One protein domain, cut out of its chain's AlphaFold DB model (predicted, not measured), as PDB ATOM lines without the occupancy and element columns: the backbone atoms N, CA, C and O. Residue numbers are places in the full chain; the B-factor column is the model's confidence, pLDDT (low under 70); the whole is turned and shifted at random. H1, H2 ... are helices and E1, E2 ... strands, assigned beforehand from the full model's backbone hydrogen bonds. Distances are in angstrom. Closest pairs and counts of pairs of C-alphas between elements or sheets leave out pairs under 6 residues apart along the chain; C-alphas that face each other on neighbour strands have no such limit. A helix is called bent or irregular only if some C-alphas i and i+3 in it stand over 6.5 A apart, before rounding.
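Overview. This is residues 2 to 55 and 86 to 125 of the 125 residues of an uncharacterized protein of Polytolypa hystricis UAMH7299 (UniProt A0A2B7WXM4). A bent ribbon of two antiparallel strands, E1 and E2, has the last turns of helix H1 near it, while helix H2 lies well off at the far end of a long link. A long unnamed stretch, residues 2 to 28, makes a wide loop past the ribbon before H1; residues 11 to 17, 27 to 34 and 115 to 125 stick out from the rest. The printed part has 94 residues, with named elements in the order H1, E1, E2, H2; the class is mixed, helices and strands, with under half of the residues in named elements. The whole is loose, with a radius of gyration of the C-alphas of 15.6 A and spans of 42 by 36 by 34 A.

Arrangement. After residues 2 to 28 comes H1, residues 29 to 39, and a tight link leads from it to E1, residues 43 to 51. The closest C-alphas of H1 and E1 are those of Arg 36 and Ala 45, 7.8 A apart. E1 is the antiparallel neighbour of E2, residues 89 to 97, at 152 degrees between directions; N 46 and O 94, 2.9 A, and N 92 and O 48, 2.9 A, are within hydrogen-bond range. E1 bends by 62 degrees at residue 47 and E2 by 50 degrees at residue 92. The closest C-alphas of H1 and E2 are those of Glu 39 and Phe 95, 7.9 A apart. H2, residues 111 to 123, is apart from H1 and E1. Every O i to N i+4 pair is within hydrogen-bond range in H1, and 8 of 9 in H2.

Along the chain. H1 measures 15.6 A from C-alpha 29 at (-13.989, -22.287, -18.059) to C-alpha 39. E1 measures 22.5 A, E2 23.9 A, and H2 18.5 A, ending with C-alpha 123 at (-43.810, -16.907, -39.144).

Size, cuts and confidence. The C-alphas farthest apart are those of Glu 86 and Asp 125, 46.5 A. Residues 56 to 85 are not printed, and C-alphas 55 and 86 are 12.5 A apart across the cut. The link from E2 to H2 is long, 13 residues. The mean pLDDT of the printed part is 74.9; 32 residues are under 70, among them 114 to 125.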
ATOM      1  N   TRP A   2     -24.865 -20.556 -42.308       51.16
ATOM      2  CA  TRP A   2     -25.388 -19.608 -41.328       51.16
ATOM      3  C   TRP A   2     -25.296 -18.225 -41.996       51.16
ATOM      4  O   TRP A   2     -24.184 -17.828 -42.276       51.16
ATOM      5  N   GLY A   3     -26.422 -17.587 -42.355       56.75
ATOM      6  CA  GLY A   3     -26.517 -16.404 -43.240       56.75
ATOM      7  C   GLY A   3     -25.680 -15.166 -42.852       56.75
ATOM      8  O   GLY A   3     -24.799 -15.254 -42.011       56.75
ATOM      9  N   PRO A   4     -25.900 -13.992 -43.470       64.06
ATOM     10  CA  PRO A   4     -25.120 -12.798 -43.139       64.06
ATOM     11  C   PRO A   4     -25.455 -12.333 -41.714       64.06
ATOM     12  O   PRO A   4     -26.508 -11.738 -41.482       64.06
ATOM     13  N   TYR A   5     -24.581 -12.638 -40.755       73.06
ATOM     14  CA  TYR A   5     -24.684 -12.128 -39.391       73.06
ATOM     15  C   TYR A   5     -23.916 -10.813 -39.270       73.06
ATOM     16  O   TYR A   5     -22.856 -10.670 -39.882       73.06
ATOM     17  N   PRO A   6     -24.443  -9.851 -38.498       76.75
ATOM     18  CA  PRO A   6     -23.704  -8.641 -38.181       76.75
ATOM     19  C   PRO A   6     -22.429  -9.000 -37.418       76.75
ATOM     20  O   PRO A   6     -22.422  -9.923 -36.604       76.75
ATOM     21  N   VAL A   7     -21.364  -8.243 -37.669       82.81
ATOM     22  CA  VAL A   7     -20.080  -8.421 -36.994       82.81
ATOM     23  C   VAL A   7     -19.599  -7.111 -36.395       82.81
ATOM     24  O   VAL A   7     -19.866  -6.035 -36.933       82.81
ATOM     25  N   LEU A   8     -18.864  -7.208 -35.290       84.00
ATOM     26  CA  LEU A   8     -18.179  -6.070 -34.690       84.00
ATOM     27  C   LEU A   8     -16.786  -5.939 -35.294       84.00
ATOM     28  O   LEU A   8     -16.033  -6.913 -35.353       84.00
ATOM     29  N   LEU A   9     -16.453  -4.729 -35.737       81.25
ATOM     30  CA  LEU A   9     -15.152  -4.404 -36.309       81.25
ATOM     31  C   LEU A   9     -14.311  -3.637 -35.299       81.25
ATOM     32  O   LEU A   9     -14.812  -2.758 -34.598       81.25
ATOM     33  N   LEU A  10     -13.015  -3.949 -35.278       71.00
ATOM     34  CA  LEU A  10     -12.024  -3.086 -34.654       71.00
ATOM     35  C   LEU A  10     -11.894  -1.821 -35.479       71.00
ATOM     36  O   LEU A  10     -11.288  -1.796 -36.546       71.00
ATOM     37  N   ASP A  11     -12.484  -0.773 -34.951       68.44
ATOM     38  CA  ASP A  11     -12.060   0.581 -35.214       68.44
ATOM     39  C   ASP A  11     -10.942   0.916 -34.205       68.44
ATOM     40  O   ASP A  11     -10.981   0.464 -33.058       68.44
ATOM     41  N   ASP A  12      -9.952   1.713 -34.611       60.44
ATOM     42  CA  ASP A  12      -8.856   2.229 -33.774       60.44
ATOM     43  C   ASP A  12      -9.341   3.175 -32.637       60.44
ATOM     44  O   ASP A  12      -8.592   4.022 -32.144       60.44
ATOM     45  N   GLY A  13     -10.603   3.053 -32.209       54.91
ATOM     46  CA  GLY A  13     -11.271   3.872 -31.202       54.91
ATOM     47  C   GLY A  13     -11.827   5.201 -31.726       54.91
ATOM     48  O   GLY A  13     -12.122   6.086 -30.923       54.91
ATOM     49  N   ALA A  14     -11.951   5.382 -33.041       56.19
ATOM     50  CA  ALA A  14     -12.333   6.635 -33.688       56.19
ATOM     51  C   ALA A  14     -13.844   6.933 -33.667       56.19
ATOM     52  O   ALA A  14     -14.239   8.095 -33.729       56.19
ATOM     53  N   SER A  15     -14.690   5.911 -33.592       64.62
ATOM     54  CA  SER A  15     -16.147   6.013 -33.667       64.62
ATOM     55  C   SER A  15     -16.756   6.389 -32.318       64.62
ATOM     56  O   SER A  15     -17.740   7.124 -32.269       64.62
ATOM     57  N   GLY A  16     -16.189   5.888 -31.210       66.69
ATOM     58  CA  GLY A  16     -16.769   6.051 -29.868       66.69
ATOM     59  C   GLY A  16     -18.205   5.516 -29.743       66.69
ATOM     60  O   GLY A  16     -18.881   5.809 -28.761       66.69
ATOM     61  N   ALA A  17     -18.683   4.769 -30.744       75.81
ATOM     62  CA  ALA A  17     -20.045   4.272 -30.811       75.81
ATOM     63  C   ALA A  17     -20.276   3.190 -29.755       75.81
ATOM     64  O   ALA A  17     -19.493   2.249 -29.615       75.81
ATOM     65  N   VAL A  18     -21.385   3.326 -29.033       81.38
ATOM     66  CA  VAL A  18     -21.869   2.326 -28.082       81.38
ATOM     67  C   VAL A  18     -22.745   1.328 -28.831       81.38
ATOM     68  O   VAL A  18     -23.579   1.719 -29.649       81.38
ATOM     69  N   VAL A  19     -22.560   0.040 -28.548       83.38
ATOM     70  CA  VAL A  19     -23.390  -1.039 -29.093       83.38
ATOM     71  C   VAL A  19     -24.280  -1.579 -27.982       83.38
ATOM     72  O   VAL A  19     -23.782  -2.110 -26.992       83.38
ATOM     73  N   THR A  20     -25.595  -1.462 -28.156       85.56
ATOM     74  CA  THR A  20     -26.587  -2.064 -27.258       85.56
ATOM     75  C   THR A  20     -26.683  -3.565 -27.515       85.56
ATOM     76  O   THR A  20     -26.714  -4.012 -28.663       85.56
ATOM     77  N   GLY A  21     -26.756  -4.358 -26.449       85.75
ATOM     78  CA  GLY A  21     -26.834  -5.809 -26.552       85.75
ATOM     79  C   GLY A  21     -27.185  -6.466 -25.225       85.75
ATOM     80  O   GLY A  21     -27.705  -5.824 -24.319       85.75
ATOM     81  N   VAL A  22     -26.892  -7.760 -25.129       85.25
ATOM     82  CA  VAL A  22     -27.108  -8.564 -23.923       85.25
ATOM     83  C   VAL A  22     -25.769  -9.125 -23.469       85.25
ATOM     84  O   VAL A  22     -25.029  -9.692 -24.275       85.25
ATOM     85  N   ALA A  23     -25.470  -8.987 -22.180       88.62
ATOM     86  CA  ALA A  23     -24.332  -9.639 -21.549       88.62
ATOM     87  C   ALA A  23     -24.751 -10.996 -20.970       88.62
ATOM     88  O   ALA A  23     -25.862 -11.156 -20.468       88.62
ATOM     89  N   VAL A  24     -23.857 -11.982 -21.037       87.44
ATOM     90  CA  VAL A  24     -24.073 -13.307 -20.445       87.44
ATOM     91  C   VAL A  24     -22.902 -13.625 -19.531       87.44
ATOM     92  O   VAL A  24     -21.751 -13.636 -19.973       87.44
ATOM     93  N   GLU A  25     -23.198 -13.916 -18.268       88.88
ATOM     94  CA  GLU A  25     -22.196 -14.382 -17.318       88.88
ATOM     95  C   GLU A  25     -21.746 -15.804 -17.674       88.88
ATOM     96  O   GLU A  25     -22.552 -16.713 -17.893       88.88
ATOM     97  N   ILE A  26     -20.429 -16.004 -17.729       85.88
ATOM     98  CA  ILE A  26     -19.827 -17.307 -17.997       85.88
ATOM     99  C   ILE A  26     -19.192 -17.835 -16.717       85.88
ATOM    100  O   ILE A  26     -18.047 -17.530 -16.396       85.88
ATOM    101  N   GLU A  27     -19.934 -18.685 -16.015       85.06
ATOM    102  CA  GLU A  27     -19.551 -19.210 -14.700       85.06
ATOM    103  C   GLU A  27     -18.368 -20.191 -14.766       85.06
ATOM    104  O   GLU A  27     -17.633 -20.374 -13.794       85.06
ATOM    105  N   THR A  28     -18.181 -20.878 -15.903       85.62
ATOM    106  CA  THR A  28     -17.196 -21.961 -16.018       85.62
ATOM    107  C   THR A  28     -16.246 -21.818 -17.202       85.62
ATOM    108  O   THR A  28     -16.619 -21.473 -18.325       85.62
ATOM    109  N   GLU A  29     -14.997 -22.244 -16.995       80.75
ATOM    110  CA  GLU A  29     -13.989 -22.287 -18.059       80.75
ATOM    111  C   GLU A  29     -14.406 -23.206 -19.228       80.75
ATOM    112  O   GLU A  29     -14.032 -22.984 -20.380       80.75
ATOM    113  N   VAL A  30     -15.216 -24.236 -18.957       83.62
ATOM    114  CA  VAL A  30     -15.729 -25.146 -19.992       83.62
ATOM    115  C   VAL A  30     -16.724 -24.432 -20.908       83.62
ATOM    116  O   VAL A  30     -16.645 -24.614 -22.123       83.62
ATOM    117  N   GLN A  31     -17.625 -23.611 -20.362       81.19
ATOM    118  CA  GLN A  31     -18.523 -22.772 -21.163       81.19
ATOM    119  C   GLN A  31     -17.725 -21.753 -21.983       81.19
ATOM    120  O   GLN A  31     -17.932 -21.668 -23.191       81.19
ATOM    121  N   ALA A  32     -16.736 -21.083 -21.380       80.19
ATOM    122  CA  ALA A  32     -15.880 -20.124 -22.084       80.19
ATOM    123  C   ALA A  32     -15.104 -20.768 -23.250       80.19
ATOM    124  O   ALA A  32     -15.015 -20.213 -24.346       80.19
ATOM    125  N   ARG A  33     -14.559 -21.977 -23.043       79.94
ATOM    126  CA  ARG A  33     -13.881 -22.739 -24.106       79.94
ATOM    127  C   ARG A  33     -14.841 -23.183 -25.202       79.94
ATOM    128  O   ARG A  33     -14.444 -23.200 -26.363       79.94
ATOM    129  N   ARG A  34     -16.075 -23.553 -24.847       83.25
ATOM    130  CA  ARG A  34     -17.108 -23.881 -25.833       83.25
ATOM    131  C   ARG A  34     -17.428 -22.656 -26.677       83.25
ATOM    132  O   ARG A  34     -17.277 -22.763 -27.878       83.25
ATOM    133  N   LEU A  35     -17.729 -21.502 -26.086       79.75
ATOM    134  CA  LEU A  35     -17.991 -20.259 -26.829       79.75
ATOM    135  C   LEU A  35     -16.903 -19.954 -27.869       79.75
ATOM    136  O   LEU A  35     -17.207 -19.855 -29.053       79.75
ATOM    137  N   ARG A  36     -15.625 -19.979 -27.465       73.56
ATOM    138  CA  ARG A  36     -14.498 -19.809 -28.403       73.56
ATOM    139  C   ARG A  36     -14.456 -20.849 -29.525       73.56
ATOM    140  O   ARG A  36     -14.028 -20.550 -30.629       73.56
ATOM    141  N   GLY A  37     -14.852 -22.089 -29.243       75.06
ATOM    142  CA  GLY A  37     -14.907 -23.144 -30.253       75.06
ATOM    143  C   GLY A  37     -16.077 -23.005 -31.233       75.06
ATOM    144  O   GLY A  37     -15.985 -23.533 -32.336       75.06
ATOM    145  N   TRP A  38     -17.164 -22.339 -30.834       71.62
ATOM    146  CA  TRP A  38     -18.369 -22.160 -31.653       71.62
ATOM    147  C   TRP A  38     -18.271 -20.940 -32.569       71.62
ATOM    148  O   TRP A  38     -18.721 -21.013 -33.706       71.62
ATOM    149  N   GLU A  39     -17.653 -19.865 -32.084       71.75
ATOM    150  CA  GLU A  39     -17.356 -18.639 -32.840       71.75
ATOM    151  C   GLU A  39     -16.413 -18.896 -34.029       71.75
ATOM    152  O   GLU A  39     -16.549 -18.301 -35.092       71.75
ATOM    153  N   GLY A  40     -15.504 -19.866 -33.894       69.12
ATOM    154  CA  GLY A  40     -14.567 -20.230 -34.953       69.12
ATOM    155  C   GLY A  40     -13.300 -19.371 -34.953       69.12
ATOM    156  O   GLY A  40     -13.029 -18.624 -34.020       69.12
ATOM    157  N   VAL A  41     -12.465 -19.545 -35.981       75.12
ATOM    158  CA  VAL A  41     -11.145 -18.882 -36.085       75.12
ATOM    159  C   VAL A  41     -11.213 -17.469 -36.667       75.12
ATOM    160  O   VAL A  41     -10.198 -16.785 -36.709       75.12
ATOM    161  N   GLU A  42     -12.386 -17.067 -37.150       77.88
ATOM    162  CA  GLU A  42     -12.627 -15.788 -37.829       77.88
ATOM    163  C   GLU A  42     -13.042 -14.682 -36.852       77.88
ATOM    164  O   GLU A  42     -13.204 -13.532 -37.254       77.88
ATOM    165  N   TYR A  43     -13.168 -15.022 -35.568       82.62
ATOM    166  CA  TYR A  43     -13.443 -14.091 -34.487       82.62
ATOM    167  C   TYR A  43     -12.378 -14.200 -33.407       82.62
ATOM    168  O   TYR A  43     -11.890 -15.286 -33.077       82.62
ATOM    169  N   LYS A  44     -12.060 -13.061 -32.802       85.69
ATOM    170  CA  LYS A  44     -11.187 -12.981 -31.636       85.69
ATOM    171  C   LYS A  44     -11.927 -12.374 -30.456       85.69
ATOM    172  O   LYS A  44     -12.711 -11.443 -30.609       85.69
ATOM    173  N   ALA A  45     -11.663 -12.923 -29.275       86.38
ATOM    174  CA  ALA A  45     -12.165 -12.361 -28.032       86.38
ATOM    175  C   ALA A  45     -11.300 -11.158 -27.640       86.38
ATOM    176  O   ALA A  45     -10.087 -11.300 -27.485       86.38
ATOM    177  N   GLU A  46     -11.934 -10.010 -27.458       86.75
ATOM    178  CA  GLU A  46     -11.307  -8.753 -27.056       86.75
ATOM    179  C   GLU A  46     -11.981  -8.221 -25.788       86.75
ATOM    180  O   GLU A  46     -13.158  -8.483 -25.530       86.75
ATOM    181  N   HIS A  47     -11.220  -7.486 -24.978       88.06
ATOM    182  CA  HIS A  47     -11.741  -6.867 -23.760       88.06
ATOM    183  C   HIS A  47     -12.620  -5.659 -24.095       88.06
ATOM    184  O   HIS A  47     -12.260  -4.830 -24.930       88.06
ATOM    185  N   CYS A  48     -13.747  -5.529 -23.400       87.62
ATOM    186  CA  CYS A  48     -14.641  -4.381 -23.513       87.62
ATOM    187  C   CYS A  48     -15.182  -3.965 -22.139       87.62
ATOM    188  O   CYS A  48     -15.097  -4.723 -21.173       87.62
ATOM    189  N   ARG A  49     -15.745  -2.754 -22.061       89.44
ATOM    190  CA  ARG A  49     -16.528  -2.300 -20.905       89.44
ATOM    191  C   ARG A  49     -18.004  -2.425 -21.235       89.44
ATOM    192  O   ARG A  49     -18.424  -1.962 -22.296       89.44
ATOM    193  N   ILE A  50     -18.758  -3.036 -20.336       90.38
ATOM    194  CA  ILE A  50     -20.203  -3.212 -20.450       90.38
ATOM    195  C   ILE A  50     -20.853  -2.286 -19.428       90.38
ATOM    196  O   ILE A  50     -20.437  -2.268 -18.272       90.38
ATOM    197  N   TYR A  51     -21.844  -1.525 -19.879       89.44
ATOM    198  CA  TYR A  51     -22.631  -0.611 -19.058       89.44
ATOM    199  C   TYR A  51     -24.039  -1.196 -18.961       89.44
ATOM    200  O   TYR A  51     -24.695  -1.360 -19.994       89.44
ATOM    201  N   PHE A  52     -24.482  -1.543 -17.757       86.62
ATOM    202  CA  PHE A  52     -25.876  -1.894 -17.509       86.62
ATOM    203  C   PHE A  52     -26.657  -0.604 -17.242       86.62
ATOM    204  O   PHE A  52     -26.211   0.242 -16.472       86.62
ATOM    205  N   GLY A  53     -27.779  -0.420 -17.943       76.69
ATOM    206  CA  GLY A  53     -28.722   0.647 -17.613       76.69
ATOM    207  C   GLY A  53     -29.529   0.243 -16.386       76.69
ATOM    208  O   GLY A  53     -29.860  -0.936 -16.251       76.69
ATOM    209  N   ASP A  54     -29.835   1.202 -15.517       62.56
ATOM    210  CA  ASP A  54     -30.825   0.988 -14.466       62.56
ATOM    211  C   ASP A  54     -32.178   0.718 -15.141       62.56
ATOM    212  O   ASP A  54     -32.505   1.358 -16.142       62.56
ATOM    213  N   GLU A  55     -32.928  -0.278 -14.661       57.84
ATOM    214  CA  GLU A  55     -34.304  -0.508 -15.109       57.84
ATOM    215  C   GLU A  55     -35.068   0.807 -14.920       57.84
ATOM    216  O   GLU A  55     -35.283   1.234 -13.784       57.84
ATOM    217  N   GLU A  86     -24.751   5.770 -10.789       60.41
ATOM    218  CA  GLU A  86     -23.734   5.132 -11.611       60.41
ATOM    219  C   GLU A  86     -24.179   3.696 -11.892       60.41
ATOM    220  O   GLU A  86     -23.886   2.775 -11.133       60.41
ATOM    221  N   GLY A  87     -24.923   3.510 -12.988       64.50
ATOM    222  CA  GLY A  87     -25.279   2.176 -13.475       64.50
ATOM    223  C   GLY A  87     -24.056   1.249 -13.520       64.50
ATOM    224  O   GLY A  87     -22.926   1.687 -13.769       64.50
ATOM    225  N   GLU A  88     -24.261  -0.039 -13.242       81.69
ATOM    226  CA  GLU A  88     -23.171  -1.000 -13.052       81.69
ATOM    227  C   GLU A  88     -22.273  -1.099 -14.303       81.69
ATOM    228  O   GLU A  88     -22.736  -1.392 -15.411       81.69
ATOM    229  N   VAL A  89     -20.961  -0.884 -14.126       88.12
ATOM    230  CA  VAL A  89     -19.952  -1.050 -15.184       88.12
ATOM    231  C   VAL A  89     -19.063  -2.245 -14.881       88.12
ATOM    232  O   VAL A  89     -18.392  -2.286 -13.849       88.12
ATOM    233  N   VAL A  90     -18.988  -3.186 -15.824       90.44
ATOM    234  CA  VAL A  90     -18.165  -4.397 -15.692       90.44
ATOM    235  C   VAL A  90     -17.188  -4.565 -16.854       90.44
ATOM    236  O   VAL A  90     -17.473  -4.208 -18.003       90.44
ATOM    237  N   ASP A  91     -16.023  -5.146 -16.562       90.44
ATOM    238  CA  ASP A  91     -15.087  -5.617 -17.583       90.44
ATOM    239  C   ASP A  91     -15.595  -6.934 -18.185       90.44
ATOM    240  O   ASP A  91     -15.796  -7.929 -17.488       90.44
ATOM    241  N   GLY A  92     -15.777  -6.940 -19.502       90.38
ATOM    242  CA  GLY A  92     -16.309  -8.064 -20.257       90.38
ATOM    243  C   GLY A  92     -15.393  -8.528 -21.383       90.38
ATOM    244  O   GLY A  92     -14.293  -8.013 -21.606       90.38
ATOM    245  N   LEU A  93     -15.885  -9.527 -22.112       88.81
ATOM    246  CA  LEU A  93     -15.311  -9.980 -23.372       88.81
ATOM    247  C   LEU A  93     -16.362  -9.876 -24.468       88.81
ATOM    248  O   LEU A  93     -17.524 -10.224 -24.260       88.81
ATOM    249  N   VAL A  94     -15.921  -9.467 -25.649       88.62
ATOM    250  CA  VAL A  94     -16.725  -9.448 -26.866       88.62
ATOM    251  C   VAL A  94     -15.968 -10.144 -27.985       88.62
ATOM    252  O   VAL A  94     -14.736 -10.146 -28.003       88.62
ATOM    253  N   PHE A  95     -16.695 -10.745 -28.919       87.19
ATOM    254  CA  PHE A  95     -16.098 -11.323 -30.109       87.19
ATOM    255  C   PHE A  95     -16.134 -10.327 -31.263       87.19
ATOM    256  O   PHE A  95     -17.187  -9.816 -31.644       87.19
ATOM    257  N   MET A  96     -14.954 -10.035 -31.799       85.56
ATOM    258  CA  MET A  96     -14.759  -9.128 -32.925       85.56
ATOM    259  C   MET A  96     -14.284  -9.915 -34.139       85.56
ATOM    260  O   MET A  96     -13.537 -10.884 -33.996       85.56
ATOM    261  N   TRP A  97     -14.697  -9.485 -35.328       84.69
ATOM    262  CA  TRP A  97     -14.262 -10.090 -36.582       84.69
ATOM    263  C   TRP A  97     -12.756  -9.892 -36.788       84.69
ATOM    264  O   TRP A  97     -12.260  -8.766 -36.778       84.69
ATOM    265  N   ASP A  98     -12.048 -11.001 -36.989       83.75
ATOM    266  CA  ASP A  98     -10.612 -11.084 -37.303       83.75
ATOM    267  C   ASP A  98     -10.368 -11.692 -38.701       83.75
ATOM    268  O   ASP A  98      -9.235 -11.950 -39.109       83.75
ATOM    269  N   GLY A  99     -11.446 -11.956 -39.446       81.38
ATOM    270  CA  GLY A  99     -11.399 -12.460 -40.813       81.38
ATOM    271  C   GLY A  99     -11.041 -11.386 -41.844       81.38
ATOM    272  O   GLY A  99     -10.705 -10.239 -41.540       81.38
ATOM    273  N   LYS A 100     -11.121 -11.745 -43.129       78.12
ATOM    274  CA  LYS A 100     -10.819 -10.799 -44.212       78.12
ATOM    275  C   LYS A 100     -11.958  -9.804 -44.379       78.12
ATOM    276  O   LYS A 100     -13.109 -10.194 -44.527       78.12
ATOM    277  N   VAL A 101     -11.622  -8.519 -44.444       74.94
ATOM    278  CA  VAL A 101     -12.598  -7.446 -44.699       74.94
ATOM    279  C   VAL A 101     -13.303  -7.625 -46.049       74.94
ATOM    280  O   VAL A 101     -14.477  -7.307 -46.160       74.94
ATOM    281  N   ASP A 102     -12.637  -8.214 -47.046       76.38
ATOM    282  CA  ASP A 102     -13.218  -8.482 -48.373       76.38
ATOM    283  C   ASP A 102     -14.389  -9.486 -48.351       76.38
ATOM    284  O   ASP A 102     -15.116  -9.616 -49.336       76.38
ATOM    285  N   GLU A 103     -14.553 -10.231 -47.254       76.62
ATOM    286  CA  GLU A 103     -15.669 -11.161 -47.046       76.62
ATOM    287  C   GLU A 103     -16.880 -10.467 -46.404       76.62
ATOM    288  O   GLU A 103     -17.969 -11.041 -46.345       76.62
ATOM    289  N   LEU A 104     -16.708  -9.216 -45.966       73.94
ATOM    290  CA  LEU A 104     -17.771  -8.387 -45.428       73.94
ATOM    291  C   LEU A 104     -18.523  -7.698 -46.563       73.94
ATOM    292  O   LEU A 104     -17.946  -7.191 -47.525       73.94
ATOM    293  N   VAL A 105     -19.842  -7.644 -46.422       71.56
ATOM    294  CA  VAL A 105     -20.698  -6.825 -47.276       71.56
ATOM    295  C   VAL A 105     -20.984  -5.533 -46.522       71.56
ATOM    296  O   VAL A 105     -21.473  -5.584 -45.395       71.56
ATOM    297  N   GLU A 106     -20.683  -4.383 -47.130       66.44
ATOM    298  CA  GLU A 106     -21.046  -3.086 -46.554       66.44
ATOM    299  C   GLU A 106     -22.565  -3.000 -46.343       66.44
ATOM    300  O   GLU A 106     -23.362  -3.285 -47.241       66.44
ATOM    301  N   GLY A 107     -22.964  -2.582 -45.145       65.31
ATOM    302  CA  GLY A 107     -24.356  -2.430 -44.751       65.31
ATOM    303  C   GLY A 107     -24.469  -1.768 -43.381       65.31
ATOM    304  O   GLY A 107     -23.514  -1.748 -42.610       65.31
ATOM    305  N   GLY A 108     -25.637  -1.198 -43.090       62.31
ATOM    306  CA  GLY A 108     -25.987  -0.757 -41.743       62.31
ATOM    307  C   GLY A 108     -26.628  -1.905 -40.974       62.31
ATOM    308  O   GLY A 108     -27.422  -2.656 -41.544       62.31
ATOM    309  N   PHE A 109     -26.290  -2.042 -39.694       64.12
ATOM    310  CA  PHE A 109     -27.042  -2.892 -38.781       64.12
ATOM    311  C   PHE A 109     -27.998  -2.019 -37.974       64.12
ATOM    312  O   PHE A 109     -27.558  -1.123 -37.258       64.12
ATOM    313  N   ASP A 110     -29.292  -2.298 -38.100       67.00
ATOM    314  CA  ASP A 110     -30.341  -1.726 -37.266       67.00
ATOM    315  C   ASP A 110     -31.041  -2.864 -36.518       67.00
ATOM    316  O   ASP A 110     -31.512  -3.831 -37.130       67.00
ATOM    317  N   LEU A 111     -31.046  -2.785 -35.185       66.75
ATOM    318  CA  LEU A 111     -31.552  -3.860 -34.333       66.75
ATOM    319  C   LEU A 111     -33.061  -4.060 -34.520       66.75
ATOM    320  O   LEU A 111     -33.514  -5.205 -34.598       66.75
ATOM    321  N   GLU A 112     -33.826  -2.972 -34.625       71.12
ATOM    322  CA  GLU A 112     -35.283  -3.004 -34.783       71.12
ATOM    323  C   GLU A 112     -35.662  -3.638 -36.128       71.12
ATOM    324  O   GLU A 112     -36.483  -4.560 -36.202       71.12
ATOM    325  N   GLU A 113     -34.994  -3.222 -37.204       71.31
ATOM    326  CA  GLU A 113     -35.205  -3.756 -38.540       71.31
ATOM    327  C   GLU A 113     -34.803  -5.236 -38.638       71.31
ATOM    328  O   GLU A 113     -35.517  -6.031 -39.264       71.31
ATOM    329  N   TRP A 114     -33.689  -5.628 -38.010       69.94
ATOM    330  CA  TRP A 114     -33.228  -7.017 -37.984       69.94
ATOM    331  C   TRP A 114     -34.185  -7.925 -37.209       69.94
ATOM    332  O   TRP A 114     -34.511  -9.020 -37.683       69.94
ATOM    333  N   GLN A 115     -34.670  -7.475 -36.046       65.69
ATOM    334  CA  GLN A 115     -35.670  -8.203 -35.269       65.69
ATOM    335  C   GLN A 115     -36.956  -8.363 -36.084       65.69
ATOM    336  O   GLN A 115     -37.429  -9.486 -36.256       65.69
ATOM    337  N   ARG A 116     -37.470  -7.284 -36.685       68.75
ATOM    338  CA  ARG A 116     -38.683  -7.317 -37.515       68.75
ATOM    339  C   ARG A 116     -38.573  -8.314 -38.676       68.75
ATOM    340  O   ARG A 116     -39.460  -9.147 -38.853       68.75
ATOM    341  N   LYS A 117     -37.473  -8.280 -39.435       66.56
ATOM    342  CA  LYS A 117     -37.239  -9.198 -40.568       66.56
ATOM    343  C   LYS A 117     -37.050 -10.650 -40.122       66.56
ATOM    344  O   LYS A 117     -37.600 -11.556 -40.741       66.56
ATOM    345  N   SER A 118     -36.328 -10.873 -39.022       61.12
ATOM    346  CA  SER A 118     -36.131 -12.212 -38.446       61.12
ATOM    347  C   SER A 118     -37.437 -12.856 -37.972       61.12
ATOM    348  O   SER A 118     -37.533 -14.084 -37.929       61.12
ATOM    349  N   TRP A 119     -38.431 -12.044 -37.595       56.28
ATOM    350  CA  TRP A 119     -39.778 -12.504 -37.262       56.28
ATOM    351  C   TRP A 119     -40.606 -12.835 -38.514       56.28
ATOM    352  O   TRP A 119     -41.253 -13.881 -38.538       56.28
ATOM    353  N   GLU A 120     -40.542 -12.029 -39.580       56.91
ATOM    354  CA  GLU A 120     -41.238 -12.323 -40.850       56.91
ATOM    355  C   GLU A 120     -40.745 -13.627 -41.506       56.91
ATOM    356  O   GLU A 120     -41.549 -14.412 -42.006       56.91
ATOM    357  N   GLU A 121     -39.442 -13.917 -41.438       54.69
ATOM    358  CA  GLU A 121     -38.859 -15.146 -42.002       54.69
ATOM    359  C   GLU A 121     -39.242 -16.426 -41.230       54.69
ATOM    360  O   GLU A 121     -39.148 -17.527 -41.771       54.69
ATOM    361  N   LYS A 122     -39.668 -16.305 -39.964       53.31
ATOM    362  CA  LYS A 122     -39.998 -17.447 -39.088       53.31
ATOM    363  C   LYS A 122     -41.493 -17.734 -38.959       53.31
ATOM    364  O   LYS A 122     -41.839 -18.800 -38.457       53.31
ATOM    365  N   PHE A 123     -42.362 -16.816 -39.386       51.22
ATOM    366  CA  PHE A 123     -43.810 -16.907 -39.144       51.22
ATOM    367  C   PHE A 123     -44.694 -16.644 -40.375       51.22
ATOM    368  O   PHE A 123     -45.911 -16.544 -40.234       51.22
ATOM    369  N   CYS A 124     -44.122 -16.591 -41.579       52.22
ATOM    370  CA  CYS A 124     -44.883 -16.706 -42.824       52.22
ATOM    371  C   CYS A 124     -44.733 -18.112 -43.438       52.22
ATOM    372  O   CYS A 124     -44.031 -18.279 -44.433       52.22
ATOM    373  N   ASP A 125     -45.422 -19.096 -42.852       44.62
ATOM    374  CA  ASP A 125     -45.986 -20.259 -43.565       44.62
ATOM    375  C   ASP A 125     -47.437 -20.470 -43.098       44.62
ATOM    376  O   ASP A 125     -47.655 -20.550 -41.864       44.62
TER     377      ASP A 125